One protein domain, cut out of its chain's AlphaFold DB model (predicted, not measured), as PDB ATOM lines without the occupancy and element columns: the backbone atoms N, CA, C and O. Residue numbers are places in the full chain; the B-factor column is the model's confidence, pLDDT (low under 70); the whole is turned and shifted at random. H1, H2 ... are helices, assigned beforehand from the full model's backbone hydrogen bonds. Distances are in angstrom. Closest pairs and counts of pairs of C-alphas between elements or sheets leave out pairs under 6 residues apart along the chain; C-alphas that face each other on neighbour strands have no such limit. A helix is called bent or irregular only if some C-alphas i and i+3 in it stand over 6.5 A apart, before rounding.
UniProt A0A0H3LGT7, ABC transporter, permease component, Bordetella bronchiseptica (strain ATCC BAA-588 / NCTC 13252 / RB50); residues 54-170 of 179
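This is residues 54 to 170 of the 179 residues of the protein "ABC transporter, permease component" of Bordetella bronchiseptica (strain ATCC BAA-588 / NCTC 13252 / RB50) (UniProt A0A0H3LGT7). Two long helices, H1 and the bent H4, cross steeply near the bend of H4, and the short helices H2 and H3 lead back from the end of H1 to the start of H4. Residues 54 to 61 of H1 stick out, and residues 147 to 170 make a long free arm. The printed part has 117 residues with four named helices, H1 to H4 in order, and no named strand: the class is all helix. It is extended, with a radius of gyration of the C-alphas of 21.5 A, and flat, spanning 74 by 39 by 19 A.

Find C-alpha 54 at (50.366, 150.088, 70.937); from there H1, residues 54 to 87, runs 48.6 A. Next come H2, residues 89 to 104, 23.3 A, and H3, residues 107 to 118, 15.9 A, only just irregular with C-alphas 109 and 112 6.8 A apart. By its hydrogen bonds H4, residues 123 to 169, was assigned as one helix, but it is bent, with C-alphas 132 and 135 6.9 A apart. Its arms are H4a, residues 123 to 132, and H4b, residues 135 to 169, 50.4 A, ending at C-alpha 169 (93.270, 159.620, 13.215).

Look at residues 66 to 74 of H1, which touch H4a, closest at C-alphas Gly 70 and Ile 126, 4.3 A. Residues 74 to 86 touch H4b, closest at C-alphas Gly 78 and Ile 138, 4.7 A. Both arms stand to H1 at a steep tilt of 51 degrees, the same way. H1 and H2 form a hairpin at 30 degrees, touching through residues 84 to 86 and 91 to 96, closest at C-alphas Leu 85 and Glu 92, 4.6 A. H2 and H4b only just touch, with 3 pairs of C-alphas within 8 A, closest Ile 99 and Phe 135, 6.7 A. H3 and H4a form another hairpin, closest at C-alphas Phe 114 and Pro 124, 5.1 A; H1 and H3 are apart. Every O i to N i+4 pair is within hydrogen-bond range in H1, H4a and H4b, against 8 of 12 in H2 and 6 of 8 in H3.

The farthest C-alphas, Ile 116 and Thr 170, are 75.2 A apart. The three links are tight, the printed part has no cut, and no printed residue is under 70 in pLDDT.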
ATOM      1  N   ARG A  54      49.083 150.245  70.240       96.12
ATOM      2  CA  ARG A  54      50.366 150.088  70.937       96.12
ATOM      3  C   ARG A  54      50.849 148.644  70.870       96.12
ATOM      4  O   ARG A  54      51.995 148.413  70.509       96.12
ATOM      5  N   TRP A  55      49.960 147.690  71.146       96.62
ATOM      6  CA  TRP A  55      50.270 146.267  71.069       96.62
ATOM      7  C   TRP A  55      50.702 145.879  69.651       96.62
ATOM      8  O   TRP A  55      51.738 145.238  69.471       96.62
ATOM      9  N   TYR A  56      49.966 146.332  68.629       95.62
ATOM     10  CA  TYR A  56      50.331 146.086  67.232       95.62
ATOM     11  C   TYR A  56      51.666 146.737  66.862       95.62
ATOM     12  O   TYR A  56      52.469 146.121  66.161       95.62
ATOM     13  N   ALA A  57      51.929 147.958  67.339       96.62
ATOM     14  CA  ALA A  57      53.197 148.644  67.119       96.62
ATOM     15  C   ALA A  57      54.372 147.893  67.764       96.62
ATOM     16  O   ALA A  57      55.404 147.721  67.116       96.62
ATOM     17  N   ASP A  58      54.202 147.379  68.984       97.25
ATOM     18  CA  ASP A  58      55.226 146.601  69.684       97.25
ATOM     19  C   ASP A  58      55.503 145.267  68.969       97.25
ATOM     20  O   ASP A  58      56.661 144.896  68.768       97.25
ATOM     21  N   GLN A  59      54.465 144.565  68.499       96.12
ATOM     22  CA  GLN A  59      54.624 143.334  67.712       96.12
ATOM     23  C   GLN A  59      55.249 143.592  66.333       96.12
ATOM     24  O   GLN A  59      56.084 142.808  65.866       96.12
ATOM     25  N   ALA A  60      54.878 144.697  65.679       96.81
ATOM     26  CA  ALA A  60      55.474 145.118  64.417       96.81
ATOM     27  C   ALA A  60      56.956 145.460  64.602       96.81
ATOM     28  O   ALA A  60      57.790 145.014  63.814       96.81
ATOM     29  N   TRP A  61      57.297 146.183  65.671       97.56
ATOM     30  CA  TRP A  61      58.675 146.510  66.020       97.56
ATOM     31  C   TRP A  61      59.493 145.261  66.338       97.56
ATOM     32  O   TRP A  61      60.587 145.085  65.805       97.56
ATOM     33  N   TYR A  62      58.948 144.350  67.144       95.94
ATOM     34  CA  TYR A  62      59.593 143.079  67.457       95.94
ATOM     35  C   TYR A  62      59.881 142.271  66.183       95.94
ATOM     36  O   TYR A  62      61.005 141.816  65.964       95.94
ATOM     37  N   THR A  63      58.887 142.143  65.299       95.94
ATOM     38  CA  THR A  63      59.044 141.453  64.011       95.94
ATOM     39  C   THR A  63      60.113 142.132  63.162       95.94
ATOM     40  O   THR A  63      61.020 141.459  62.680       95.94
ATOM     41  N   LEU A  64      60.069 143.462  63.047       97.56
ATOM     42  CA  LEU A  64      61.059 144.243  62.314       97.56
ATOM     43  C   LEU A  64      62.476 143.982  62.833       97.56
ATOM     44  O   LEU A  64      63.358 143.681  62.035       97.56
ATOM     45  N   MET A  65      62.696 144.042  64.148       97.94
ATOM     46  CA  MET A  65      64.016 143.814  64.743       97.94
ATOM     47  C   MET A  65      64.515 142.389  64.494       97.94
ATOM     48  O   MET A  65      65.662 142.212  64.090       97.94
ATOM     49  N   THR A  66      63.662 141.373  64.661       96.62
ATOM     50  CA  THR A  66      64.056 139.980  64.374       96.62
ATOM     51  C   THR A  66      64.369 139.753  62.892       96.62
ATOM     52  O   THR A  66      65.353 139.086  62.571       96.62
ATOM     53  N   THR A  67      63.601 140.360  61.983       96.62
ATOM     54  CA  THR A  67      63.848 140.285  60.538       96.62
ATOM     55  C   THR A  67      65.128 141.018  60.150       96.62
ATOM     56  O   THR A  67      65.930 140.471  59.398       96.62
ATOM     57  N   VAL A  68      65.360 142.225  60.676       98.06
ATOM     58  CA  VAL A  68      66.582 143.003  60.417       98.06
ATOM     59  C   VAL A  68      67.811 142.278  60.955       98.06
ATOM     60  O   VAL A  68      68.816 142.207  60.256       98.06
ATOM     61  N   ALA A  69      67.734 141.687  62.148       97.81
ATOM     62  CA  ALA A  69      68.826 140.899  62.709       97.81
ATOM     63  C   ALA A  69      69.152 139.677  61.834       97.81
ATOM     64  O   ALA A  69      70.309 139.481  61.461       97.81
ATOM     65  N   GLY A  70      68.143 138.893  61.437       97.38
ATOM     66  CA  GLY A  70      68.339 137.746  60.542       97.38
ATOM     67  C   GLY A  70      68.879 138.151  59.171       97.38
ATOM     68  O   GLY A  70      69.786 137.506  58.642       97.38
ATOM     69  N   PHE A  71      68.389 139.266  58.627       97.81
ATOM     70  CA  PHE A  71      68.888 139.837  57.380       97.81
ATOM     71  C   PHE A  71      70.342 140.310  57.497       97.81
ATOM     72  O   PHE A  71      71.138 140.023  56.612       97.81
ATOM     73  N   ALA A  72      70.725 140.976  58.587       98.25
ATOM     74  CA  ALA A  72      72.100 141.424  58.801       98.25
ATOM     75  C   ALA A  72      73.081 140.241  58.832       98.25
ATOM     76  O   ALA A  72      74.120 140.276  58.171       98.25
ATOM     77  N   VAL A  73      72.716 139.156  59.524       97.94
ATOM     78  CA  VAL A  73      73.496 137.908  59.523       97.94
ATOM     79  C   VAL A  73      73.563 137.306  58.116       97.94
ATOM     80  O   VAL A  73      74.626 136.850  57.691       97.94
ATOM     81  N   ALA A  74      72.463 137.348  57.359       97.44
ATOM     82  CA  ALA A  74      72.420 136.856  55.984       97.44
ATOM     83  C   ALA A  74      73.294 137.683  55.039       97.44
ATOM     84  O   ALA A  74      73.948 137.102  54.181       97.44
ATOM     85  N   VAL A  75      73.347 139.005  55.211       97.94
ATOM     86  CA  VAL A  75      74.231 139.890  54.444       97.94
ATOM     87  C   VAL A  75      75.685 139.528  54.703       97.94
ATOM     88  O   VAL A  75      76.414 139.243  53.760       97.94
ATOM     89  N   VAL A  76      76.102 139.475  55.969       98.00
ATOM     90  CA  VAL A  76      77.495 139.166  56.316       98.00
ATOM     91  C   VAL A  76      77.879 137.772  55.818       98.00
ATOM     92  O   VAL A  76      78.843 137.631  55.069       98.00
ATOM     93  N   GLY A  77      77.107 136.741  56.171       96.69
ATOM     94  CA  GLY A  77      77.401 135.366  55.764       96.69
ATOM     95  C   GLY A  77      77.292 135.152  54.252       96.69
ATOM     96  O   GLY A  77      78.156 134.523  53.646       96.69
ATOM     97  N   GLY A  78      76.259 135.709  53.624       96.19
ATOM     98  CA  GLY A  78      75.997 135.558  52.196       96.19
ATOM     99  C   GLY A  78      77.022 136.271  51.321       96.19
ATOM    100  O   GLY A  78      77.463 135.699  50.327       96.19
ATOM    101  N   VAL A  79      77.469 137.471  51.704       96.69
ATOM    102  CA  VAL A  79      78.546 138.178  50.994       96.69
ATOM    103  C   VAL A  79      79.864 137.419  51.119       96.69
ATOM    104  O   VAL A  79      80.552 137.245  50.114       96.69
ATOM    105  N   LEU A  80      80.203 136.908  52.309       95.88
ATOM    106  CA  LEU A  80      81.410 136.093  52.498       95.88
ATOM    107  C   LEU A  80      81.390 134.849  51.602       95.88
ATOM    108  O   LEU A  80      82.357 134.593  50.883       95.88
ATOM    109  N   ILE A  81      80.271 134.122  51.580       95.12
ATOM    110  CA  ILE A  81      80.091 132.956  50.708       95.12
ATOM    111  C   ILE A  81      80.195 133.365  49.232       95.12
ATOM    112  O   ILE A  81      80.921 132.727  48.475       95.12
ATOM    113  N   ALA A  82      79.540 134.449  48.814       95.06
ATOM    114  CA  ALA A  82      79.599 134.932  47.436       95.06
ATOM    115  C   ALA A  82      81.030 135.278  46.991       95.06
ATOM    116  O   ALA A  82      81.434 134.904  45.891       95.06
ATOM    117  N   VAL A  83      81.821 135.928  47.849       94.62
ATOM    118  CA  VAL A  83      83.240 136.210  47.576       94.62
ATOM    119  C   VAL A  83      84.035 134.911  47.410       94.62
ATOM    120  O   VAL A  83      84.862 134.812  46.501       94.62
ATOM    121  N   MET A  84      83.772 133.885  48.225       94.12
ATOM    122  CA  MET A  84      84.404 132.564  48.070       94.12
ATOM    123  C   MET A  84      84.020 131.880  46.751       94.12
ATOM    124  O   MET A  84      84.880 131.263  46.123       94.12
ATOM    125  N   LEU A  85      82.763 132.004  46.309       94.19
ATOM    126  CA  LEU A  85      82.314 131.466  45.019       94.19
ATOM    127  C   LEU A  85      83.005 132.174  43.847       94.19
ATOM    128  O   LEU A  85      83.513 131.512  42.953       94.19
ATOM    129  N   VAL A  86      83.063 133.509  43.862       92.31
ATOM    130  CA  VAL A  86      83.665 134.293  42.767       92.31
ATOM    131  C   VAL A  86      85.182 134.093  42.692       92.31
ATOM    132  O   VAL A  86      85.755 134.086  41.604       92.31
ATOM    133  N   SER A  87      85.850 133.930  43.835       90.94
ATOM    134  CA  SER A  87      87.309 133.778  43.882       90.94
ATOM    135  C   SER A  87      87.805 132.368  43.546       90.94
ATOM    136  O   SER A  87      88.946 132.227  43.106       90.94
ATOM    137  N   SER A  88      86.986 131.324  43.722       93.31
ATOM    138  CA  SER A  88      87.411 129.931  43.546       93.31
ATOM    139  C   SER A  88      86.417 129.104  42.734       93.31
ATOM    140  O   SER A  88      85.319 128.790  43.192       93.31
ATOM    141  N   ARG A  89      86.874 128.614  41.571       89.12
ATOM    142  CA  ARG A  89      86.113 127.686  40.709       89.12
ATOM    143  C   ARG A  89      85.736 126.375  41.405       89.12
ATOM    144  O   ARG A  89      84.745 125.754  41.037       89.12
ATOM    145  N   TRP A  90      86.526 125.935  42.390       91.75
ATOM    146  CA  TRP A  90      86.216 124.732  43.171       91.75
ATOM    147  C   TRP A  90      85.079 124.987  44.166       91.75
ATOM    148  O   TRP A  90      84.168 124.173  44.297       91.75
ATOM    149  N   CYS A  91      85.090 126.150  44.828       90.50
ATOM    150  CA  CYS A  91      83.992 126.557  45.701       90.50
ATOM    151  C   CYS A  91      82.704 126.760  44.902       90.50
ATOM    152  O   CYS A  91      81.646 126.330  45.346       90.50
ATOM    153  N   GLU A  92      82.789 127.369  43.720       91.75
ATOM    154  CA  GLU A  92      81.656 127.527  42.810       91.75
ATOM    155  C   GLU A  92      81.034 126.175  42.437       91.75
ATOM    156  O   GLU A  92      79.835 125.983  42.629       91.75
ATOM    157  N   SER A  93      81.834 125.207  41.979       90.62
ATOM    158  CA  SER A  93      81.311 123.913  41.522       90.62
ATOM    159  C   SER A  93      80.695 123.065  42.641       90.62
ATOM    160  O   SER A  93      79.770 122.299  42.374       90.62
ATOM    161  N   PHE A  94      81.160 123.215  43.887       92.06
ATOM    162  CA  PHE A  94      80.647 122.466  45.038       92.06
ATOM    163  C   PHE A  94      79.507 123.179  45.783       92.06
ATOM    164  O   PHE A  94      78.481 122.568  46.085       92.06
ATOM    165  N   LEU A  95      79.660 124.472  46.090       90.81
ATOM    166  CA  LEU A  95      78.700 125.220  46.907       90.81
ATOM    167  C   LEU A  95      77.483 125.665  46.104       90.81
ATOM    168  O   LEU A  95      76.382 125.675  46.648       90.81
ATOM    169  N   TYR A  96      77.643 126.023  44.827       88.75
ATOM    170  CA  TYR A  96      76.530 126.539  44.031       88.75
ATOM    171  C   TYR A  96      75.369 125.533  43.909       88.75
ATOM    172  O   TYR A  96      74.232 125.921  44.196       88.75
ATOM    173  N   PRO A  97      75.598 124.234  43.607       90.81
ATOM    174  CA  PRO A  97      74.527 123.235  43.621       90.81
ATOM    175  C   PRO A  97      73.840 123.098  44.984       90.81
ATOM    176  O   PRO A  97      72.616 122.999  45.043       90.81
ATOM    177  N   LEU A  98      74.602 123.139  46.085       91.25
ATOM    178  CA  LEU A  98      74.058 123.055  47.443       91.25
ATOM    179  C   LEU A  98      73.165 124.263  47.765       91.25
ATOM    180  O   LEU A  98      72.065 124.107  48.290       91.25
ATOM    181  N   ILE A  99      73.619 125.463  47.407       90.12
ATOM    182  CA  ILE A  99      72.898 126.726  47.604       90.12
ATOM    183  C   ILE A  99      71.573 126.728  46.824       90.12
ATOM    184  O   ILE A  99      70.539 127.148  47.351       90.12
ATOM    185  N   VAL A 100      71.579 126.219  45.589       89.12
ATOM    186  CA  VAL A 100      70.364 126.065  44.775       89.12
ATOM    187  C   VAL A 100      69.434 125.000  45.366       89.12
ATOM    188  O   VAL A 100      68.234 125.249  45.485       89.12
ATOM    189  N   ALA A 101      69.965 123.860  45.816       89.81
ATOM    190  CA  ALA A 101      69.177 122.792  46.435       89.81
ATOM    191  C   ALA A 101      68.481 123.245  47.730       89.81
ATOM    192  O   ALA A 101      67.312 122.924  47.952       89.81
ATOM    193  N   LEU A 102      69.150 124.062  48.552       86.88
ATOM    194  CA  LEU A 102      68.553 124.669  49.747       86.88
ATOM    195  C   LEU A 102      67.310 125.510  49.420       86.88
ATOM    196  O   LEU A 102      66.421 125.646  50.262       86.88
ATOM    197  N   ASN A 103      67.197 126.048  48.201       88.06
ATOM    198  CA  ASN A 103      66.018 126.815  47.812       88.06
ATOM    199  C   ASN A 103      64.797 125.987  47.462       88.06
ATOM    200  O   ASN A 103      63.681 126.489  47.624       88.06
ATOM    201  N   SER A 104      64.998 124.743  47.044       89.62
ATOM    202  CA  SER A 104      63.916 123.811  46.747       89.62
ATOM    203  C   SER A 104      63.161 123.379  48.003       89.62
ATOM    204  O   SER A 104      62.005 122.973  47.903       89.62
ATOM    205  N   VAL A 105      63.774 123.490  49.187       89.75
ATOM    206  CA  VAL A 105      63.114 123.134  50.446       89.75
ATOM    207  C   VAL A 105      62.084 124.210  50.823       89.75
ATOM    208  O   VAL A 105      62.432 125.395  50.919       89.75
ATOM    209  N   PRO A 106      60.814 123.838  51.075       91.31
ATOM    210  CA  PRO A 106      59.809 124.774  51.561       91.31
ATOM    211  C   PRO A 106      60.206 125.319  52.935       91.31
ATOM    212  O   PRO A 106      60.274 124.584  53.918       91.31
ATOM    213  N   LYS A 107      60.424 126.632  53.027       88.94
ATOM    214  CA  LYS A 107      60.888 127.281  54.265       88.94
ATOM    215  C   LYS A 107      59.865 127.136  55.399       88.94
ATOM    216  O   LYS A 107      60.240 126.994  56.558       88.94
ATOM    217  N   VAL A 108      58.578 127.064  55.048       90.38
ATOM    218  CA  VAL A 108      57.467 126.820  55.983       90.38
ATOM    219  C   VAL A 108      57.597 125.462  56.689       90.38
ATOM    220  O   VAL A 108      57.235 125.356  57.855       90.38
ATOM    221  N   ALA A 109      58.169 124.444  56.034       92.94
ATOM    222  CA  ALA A 109      58.366 123.121  56.633       92.94
ATOM    223  C   ALA A 109      59.523 123.082  57.648       92.94
ATOM    224  O   ALA A 109      59.542 122.228  58.530       92.94
ATOM    225  N   ILE A 110      60.477 124.012  57.543       92.38
ATOM    226  CA  ILE A 110      61.644 124.096  58.435       92.38
ATOM    227  C   ILE A 110      61.302 124.873  59.715       92.38
ATOM    228  O   ILE A 110      61.895 124.627  60.763       92.38
ATOM    229  N   ALA A 111      60.322 125.783  59.666       92.81
ATOM    230  CA  ALA A 111      59.971 126.634  60.802       92.81
ATOM    231  C   ALA A 111      59.700 125.856  62.113       92.81
ATOM    232  O   ALA A 111      60.276 126.235  63.135       92.81
ATOM    233  N   PRO A 112      58.935 124.741  62.122       93.12
ATOM    234  CA  PRO A 112      58.740 123.945  63.336       93.12
ATOM    235  C   PRO A 112      60.033 123.316  63.874       93.12
ATOM    236  O   PRO A 112      60.205 123.231  65.085       93.12
ATOM    237  N   LEU A 113      60.965 122.913  63.000       94.94
ATOM    238  CA  LEU A 113      62.255 122.346  63.419       94.94
ATOM    239  C   LEU A 113      63.096 123.380  64.167       94.94
ATOM    240  O   LEU A 113      63.645 123.075  65.222       94.94
ATOM    241  N   PHE A 114      63.140 124.621  63.674       95.06
ATOM    242  CA  PHE A 114      63.829 125.694  64.387       95.06
ATOM    243  C   PHE A 114      63.191 126.000  65.738       95.06
ATOM    244  O   PHE A 114      63.919 126.276  66.682       95.06
ATOM    245  N   VAL A 115      61.865 125.912  65.858       95.25
ATOM    246  CA  VAL A 115      61.196 126.086  67.155       95.25
ATOM    247  C   VAL A 115      61.559 124.960  68.128       95.25
ATOM    248  O   VAL A 115      61.785 125.214  69.307       95.25
ATOM    249  N   ILE A 116      61.675 123.720  67.647       96.69
ATOM    250  CA  ILE A 116      62.088 122.579  68.479       96.69
ATOM    251  C   ILE A 116      63.550 122.720  68.930       96.69
ATOM    252  O   ILE A 116      63.867 122.416  70.077       96.69
ATOM    253  N   TRP A 117      64.446 123.171  68.049       96.31
ATOM    254  CA  TRP A 117      65.880 123.261  68.347       96.31
ATOM    255  C   TRP A 117      66.281 124.518  69.116       96.31
ATOM    256  O   TRP A 117      67.165 124.455  69.964       96.31
ATOM    257  N   LEU A 118      65.669 125.658  68.795       95.25
ATOM    258  CA  LEU A 118      66.053 126.977  69.305       95.25
ATOM    259  C   LEU A 118      65.035 127.546  70.308       95.25
ATOM    260  O   LEU A 118      65.285 128.593  70.898       95.25
ATOM    261  N   GLY A 119      63.900 126.873  70.523       94.25
ATOM    262  CA  GLY A 119      62.836 127.303  71.434       94.25
ATOM    263  C   GLY A 119      61.808 128.232  70.781       94.25
ATOM    264  O   GLY A 119      61.672 128.291  69.566       94.25
ATOM    265  N   THR A 120      61.043 128.973  71.585       92.00
ATOM    266  CA  THR A 120      59.938 129.839  71.112       92.00
ATOM    267  C   THR A 120      60.279 131.334  71.110       92.00
ATOM    268  O   THR A 120      59.381 132.171  70.998       92.00
ATOM    269  N   GLY A 121      61.557 131.680  71.280       92.69
ATOM    270  CA  GLY A 121      62.034 133.055  71.417       92.69
ATOM    271  C   GLY A 121      62.207 133.810  70.092       92.69
ATOM    272  O   GLY A 121      61.423 133.685  69.145       92.69
ATOM    273  N   ALA A 122      63.233 134.660  70.040       94.19
ATOM    274  CA  ALA A 122      63.608 135.422  68.846       94.19
ATOM    275  C   ALA A 122      64.430 134.584  67.856       94.19
ATOM    276  O   ALA A 122      64.419 134.838  66.652       94.19
ATOM    277  N   GLU A 123      65.115 133.565  68.357       95.38
ATOM    278  CA  GLU A 123      66.114 132.759  67.672       95.38
ATOM    279  C   GLU A 123      65.546 132.039  66.436       95.38
ATOM    280  O   GLU A 123      66.127 132.195  65.357       95.38
ATOM    281  N   PRO A 124      64.385 131.348  66.494       95.69
ATOM    282  CA  PRO A 124      63.802 130.727  65.305       95.69
ATOM    283  C   PRO A 124      63.393 131.759  64.254       95.69
ATOM    284  O   PRO A 124      63.553 131.528  63.059       95.69
ATOM    285  N   LYS A 125      62.879 132.918  64.687       94.81
ATOM    286  CA  LYS A 125      62.427 133.992  63.788       94.81
ATOM    287  C   LYS A 125      63.613 134.575  63.018       94.81
ATOM    288  O   LYS A 125      63.540 134.723  61.800       94.81
ATOM    289  N   ILE A 126      64.724 134.816  63.717       96.88
ATOM    290  CA  ILE A 126      65.995 135.267  63.137       96.88
ATOM    291  C   ILE A 126      66.553 134.211  62.174       96.88
ATOM    292  O   ILE A 126      66.934 134.554  61.057       96.88
ATOM    293  N   ALA A 127      66.558 132.930  62.558       95.75
ATOM    294  CA  ALA A 127      67.057 131.837  61.721       95.75
ATOM    295  C   ALA A 127      66.245 131.665  60.425       95.75
ATOM    296  O   ALA A 127      66.815 131.471  59.351       95.75
ATOM    297  N   ILE A 128      64.916 131.789  60.500       94.62
ATOM    298  CA  ILE A 128      64.036 131.746  59.326       94.62
ATOM    299  C   ILE A 128      64.284 132.961  58.425       94.62
ATOM    300  O   ILE A 128      64.435 132.793  57.215       94.62
ATOM    301  N   ALA A 129      64.367 134.169  58.991       95.75
ATOM    302  CA  ALA A 129      64.673 135.379  58.230       95.75
ATOM    303  C   ALA A 129      66.036 135.270  57.521       95.75
ATOM    304  O   ALA A 129      66.141 135.582  56.334       95.75
ATOM    305  N   PHE A 130      67.048 134.742  58.215       95.88
ATOM    306  CA  PHE A 130      68.349 134.417  57.638       95.88
ATOM    307  C   PHE A 130      68.219 133.439  56.466       95.88
ATOM    308  O   PHE A 130      68.711 133.721  55.378       95.88
ATOM    309  N   LEU A 131      67.524 132.313  56.656       93.69
ATOM    310  CA  LEU A 131      67.386 131.271  55.638       93.69
ATOM    311  C   LEU A 131      66.667 131.771  54.376       93.69
ATOM    312  O   LEU A 131      67.013 131.374  53.264       93.69
ATOM    313  N   ILE A 132      65.676 132.649  54.541       93.31
ATOM    314  CA  ILE A 132      64.967 133.283  53.426       93.31
ATOM    315  C   ILE A 132      65.901 134.241  52.672       93.31
ATOM    316  O   ILE A 132      65.920 134.234  51.441       93.31
ATOM    317  N   ALA A 133      66.683 135.050  53.392       95.38
ATOM    318  CA  ALA A 133      67.506 136.100  52.798       95.38
ATOM    319  C   ALA A 133      68.840 135.601  52.217       95.38
ATOM    320  O   ALA A 133      69.283 136.117  51.192       95.38
ATOM    321  N   VAL A 134      69.485 134.607  52.837       94.81
ATOM    322  CA  VAL A 134      70.881 134.233  52.551       94.81
ATOM    323  C   VAL A 134      71.101 133.848  51.092       94.81
ATOM    324  O   VAL A 134      72.086 134.257  50.490       94.81
ATOM    325  N   PHE A 135      70.157 133.131  50.483       92.75
ATOM    326  CA  PHE A 135      70.263 132.759  49.076       92.75
ATOM    327  C   PHE A 135      70.204 133.966  48.149       92.75
ATOM    328  O   PHE A 135      71.058 134.098  47.275       92.75
ATOM    329  N   ALA A 136      69.205 134.834  48.339       93.31
ATOM    330  CA  ALA A 136      69.053 136.033  47.527       93.31
ATOM    331  C   ALA A 136      70.312 136.898  47.635       93.31
ATOM    332  O   ALA A 136      70.891 137.260  46.616       93.31
ATOM    333  N   VAL A 137      70.811 137.101  48.861       96.69
ATOM    334  CA  VAL A 137      72.068 137.814  49.112       96.69
ATOM    335  C   VAL A 137      73.230 137.179  48.348       96.69
ATOM    336  O   VAL A 137      73.949 137.901  47.662       96.69
ATOM    337  N   ILE A 138      73.433 135.858  48.438       95.75
ATOM    338  CA  ILE A 138      74.542 135.189  47.743       95.75
ATOM    339  C   ILE A 138      74.434 135.408  46.231       95.75
ATOM    340  O   ILE A 138      75.384 135.881  45.608       95.75
ATOM    341  N   VAL A 139      73.284 135.081  45.636       93.44
ATOM    342  CA  VAL A 139      73.105 135.120  44.178       93.44
ATOM    343  C   VAL A 139      73.199 136.550  43.647       93.44
ATOM    344  O   VAL A 139      73.838 136.781  42.620       93.44
ATOM    345  N   ASP A 140      72.609 137.521  44.339       95.56
ATOM    346  CA  ASP A 140      72.672 138.924  43.932       95.56
ATOM    347  C   ASP A 140      74.088 139.479  44.071       95.56
ATOM    348  O   ASP A 140      74.564 140.163  43.168       95.56
ATOM    349  N   THR A 141      74.811 139.101  45.125       96.25
ATOM    350  CA  THR A 141      76.213 139.492  45.296       96.25
ATOM    351  C   THR A 141      77.090 138.918  44.180       96.25
ATOM    352  O   THR A 141      77.853 139.659  43.561       96.25
ATOM    353  N   VAL A 142      76.948 137.628  43.846       94.50
ATOM    354  CA  VAL A 142      77.666 137.003  42.716       94.50
ATOM    355  C   VAL A 142      77.341 137.717  41.399       94.50
ATOM    356  O   VAL A 142      78.246 138.026  40.622       94.50
ATOM    357  N   ARG A 143      76.062 138.038  41.154       94.56
ATOM    358  CA  ARG A 143      75.634 138.782  39.959       94.56
ATOM    359  C   ARG A 143      76.240 140.180  39.890       94.56
ATOM    360  O   ARG A 143      76.664 140.592  38.812       94.56
ATOM    361  N   VAL A 144      76.313 140.894  41.013       95.88
ATOM    362  CA  VAL A 144      76.960 142.211  41.089       95.88
ATOM    363  C   VAL A 144      78.442 142.102  40.741       95.88
ATOM    364  O   VAL A 144      78.914 142.867  39.905       95.88
ATOM    365  N   PHE A 145      79.166 141.127  41.300       94.38
ATOM    366  CA  PHE A 145      80.574 140.909  40.951       94.38
ATOM    367  C   PHE A 145      80.761 140.632  39.454       94.38
ATOM    368  O   PHE A 145      81.594 141.276  38.819       94.38
ATOM    369  N   ALA A 146      79.945 139.751  38.868       92.25
ATOM    370  CA  ALA A 146      79.994 139.469  37.435       92.25
ATOM    371  C   ALA A 146      79.730 140.729  36.586       92.25
ATOM    372  O   ALA A 146      80.461 141.003  35.633       92.25
ATOM    373  N   ALA A 147      78.728 141.532  36.955       95.50
ATOM    374  CA  ALA A 147      78.409 142.781  36.267       95.50
ATOM    375  C   ALA A 147      79.554 143.806  36.354       95.50
ATOM    376  O   ALA A 147      79.879 144.446  35.352       95.50
ATOM    377  N   LEU A 148      80.202 143.930  37.520       96.25
ATOM    378  CA  LEU A 148      81.364 144.803  37.710       96.25
ATOM    379  C   LEU A 148      82.540 144.378  36.826       96.25
ATOM    380  O   LEU A 148      83.151 145.227  36.177       96.25
ATOM    381  N   THR A 149      82.832 143.076  36.748       93.75
ATOM    382  CA  THR A 149      83.891 142.555  35.874       93.75
ATOM    383  C   THR A 149      83.600 142.854  34.405       93.75
ATOM    384  O   THR A 149      84.476 143.347  33.697       93.75
ATOM    385  N   VAL A 150      82.368 142.619  33.946       95.56
ATOM    386  CA  VAL A 150      81.965 142.898  32.558       95.56
ATOM    387  C   VAL A 150      82.080 144.388  32.235       95.56
ATOM    388  O   VAL A 150      82.643 144.748  31.201       95.56
ATOM    389  N   LEU A 151      81.600 145.263  33.123       96.75
ATOM    390  CA  LEU A 151      81.679 146.711  32.934       96.75
ATOM    391  C   LEU A 151      83.134 147.198  32.871       96.75
ATOM    392  O   LEU A 151      83.470 147.999  32.000       96.75
ATOM    393  N   ALA A 152      84.003 146.690  33.748       95.94
ATOM    394  CA  ALA A 152      85.420 147.042  33.764       95.94
ATOM    395  C   ALA A 152      86.137 146.610  32.474       95.94
ATOM    396  O   ALA A 152      86.860 147.404  31.870       95.94
ATOM    397  N   VAL A 153      85.895 145.378  32.012       96.69
ATOM    398  CA  VAL A 153      86.463 144.865  30.755       96.69
ATOM    399  C   VAL A 153      85.969 145.678  29.561       96.69
ATOM    400  O   VAL A 153      86.767 146.058  28.707       96.69
ATOM    401  N   MET A 154      84.676 146.001  29.515       96.81
ATOM    402  CA  MET A 154      84.102 146.791  28.429       96.81
ATOM    403  C   MET A 154      84.623 148.233  28.422       96.81
ATOM    404  O   MET A 154      84.952 148.749  27.357       96.81
ATOM    405  N   GLY A 155      84.768 148.865  29.588       96.12
ATOM    406  CA  GLY A 155      85.373 150.194  29.708       96.12
ATOM    407  C   GLY A 155      86.835 150.210  29.257       96.12
ATOM    408  O   GLY A 155      87.235 151.087  28.495       96.12
ATOM    409  N   MET A 156      87.614 149.200  29.652       96.62
ATOM    410  CA  MET A 156      89.002 149.038  29.218       96.62
ATOM    411  C   MET A 156      89.107 148.796  27.706       96.62
ATOM    412  O   MET A 156      89.960 149.393  27.053       96.62
ATOM    413  N   ALA A 157      88.218 147.985  27.131       96.69
ATOM    414  CA  ALA A 157      88.155 147.760  25.689       96.69
ATOM    415  C   ALA A 157      87.774 149.038  24.926       96.69
ATOM    416  O   ALA A 157      88.423 149.375  23.939       96.69
ATOM    417  N   LEU A 158      86.764 149.777  25.398       97.19
ATOM    418  CA  LEU A 158      86.352 151.050  24.808       97.19
ATOM    419  C   LEU A 158      87.489 152.076  24.854       97.19
ATOM    420  O   LEU A 158      87.763 152.729  23.851       97.19
ATOM    421  N   PHE A 159      88.173 152.191  25.994       96.62
ATOM    422  CA  PHE A 159      89.319 153.079  26.141       96.62
ATOM    423  C   PHE A 159      90.465 152.679  25.203       96.62
ATOM    424  O   PHE A 159      90.997 153.524  24.487       96.62
ATOM    425  N   ALA A 160      90.800 151.387  25.136       94.88
ATOM    426  CA  ALA A 160      91.819 150.880  24.222       94.88
ATOM    427  C   ALA A 160      91.466 151.154  22.748       94.88
ATOM    428  O   ALA A 160      92.333 151.564  21.976       94.88
ATOM    429  N   LEU A 161      90.196 150.985  22.364       96.25
ATOM    430  CA  LEU A 161      89.696 151.306  21.025       96.25
ATOM    431  C   LEU A 161      89.761 152.804  20.728       96.25
ATOM    432  O   LEU A 161      90.148 153.184  19.624       96.25
ATOM    433  N   LEU A 162      89.420 153.650  21.700       96.00
ATOM    434  CA  LEU A 162      89.498 155.100  21.566       96.00
ATOM    435  C   LEU A 162      90.945 155.557  21.366       96.00
ATOM    436  O   LEU A 162      91.212 156.305  20.430       96.00
ATOM    437  N   VAL A 163      91.887 155.051  22.167       93.25
ATOM    438  CA  VAL A 163      93.320 155.356  22.012       93.25
ATOM    439  C   VAL A 163      93.846 154.836  20.675       93.25
ATOM    440  O   VAL A 163      94.595 155.529  19.989       93.25
ATOM    441  N   TRP A 164      93.449 153.630  20.265       92.62
ATOM    442  CA  TRP A 164      93.801 153.096  18.951       92.62
ATOM    443  C   TRP A 164      93.283 153.993  17.816       92.62
ATOM    444  O   TRP A 164      94.022 154.280  16.872       92.62
ATOM    445  N   PHE A 165      92.043 154.474  17.926       94.56
ATOM    446  CA  PHE A 165      91.431 155.369  16.948       94.56
ATOM    447  C   PHE A 165      92.115 156.738  16.920       94.56
ATOM    448  O   PHE A 165      92.440 157.214  15.838       94.56
ATOM    449  N   GLU A 166      92.401 157.337  18.080       92.56
ATOM    450  CA  GLU A 166      93.137 158.603  18.191       92.56
ATOM    451  C   GLU A 166      94.497 158.492  17.496       92.56
ATOM    452  O   GLU A 166      94.807 159.287  16.609       92.56
ATOM    453  N   ARG A 167      95.268 157.438  17.804       88.62
ATOM    454  CA  ARG A 167      96.572 157.189  17.166       88.62
ATOM    455  C   ARG A 167      96.467 157.066  15.648       88.62
ATOM    456  O   ARG A 167      97.367 157.514  14.943       88.62
ATOM    457  N   LYS A 168      95.390 156.466  15.136       89.44
ATOM    458  CA  LYS A 168      95.173 156.300  13.694       89.44
ATOM    459  C   LYS A 168      94.656 157.575  13.017       89.44
ATOM    460  O   LYS A 168      94.975 157.802  11.854       89.44
ATOM    461  N   ALA A 169      93.870 158.387  13.723       89.62
ATOM    462  CA  ALA A 169      93.270 159.620  13.215       89.62
ATOM    463  C   ALA A 169      94.238 160.811  13.236       89.62
ATOM    464  O   ALA A 169      94.107 161.701  12.400       89.62
ATOM    465  N   THR A 170      95.227 160.820  14.135       86.31
ATOM    466  CA  THR A 170      96.267 161.861  14.197       86.31
ATOM    467  C   THR A 170      97.664 161.305  13.883       86.31
ATOM    468  O   THR A 170      98.538 161.328  14.755       86.31
TER     469      THR A 170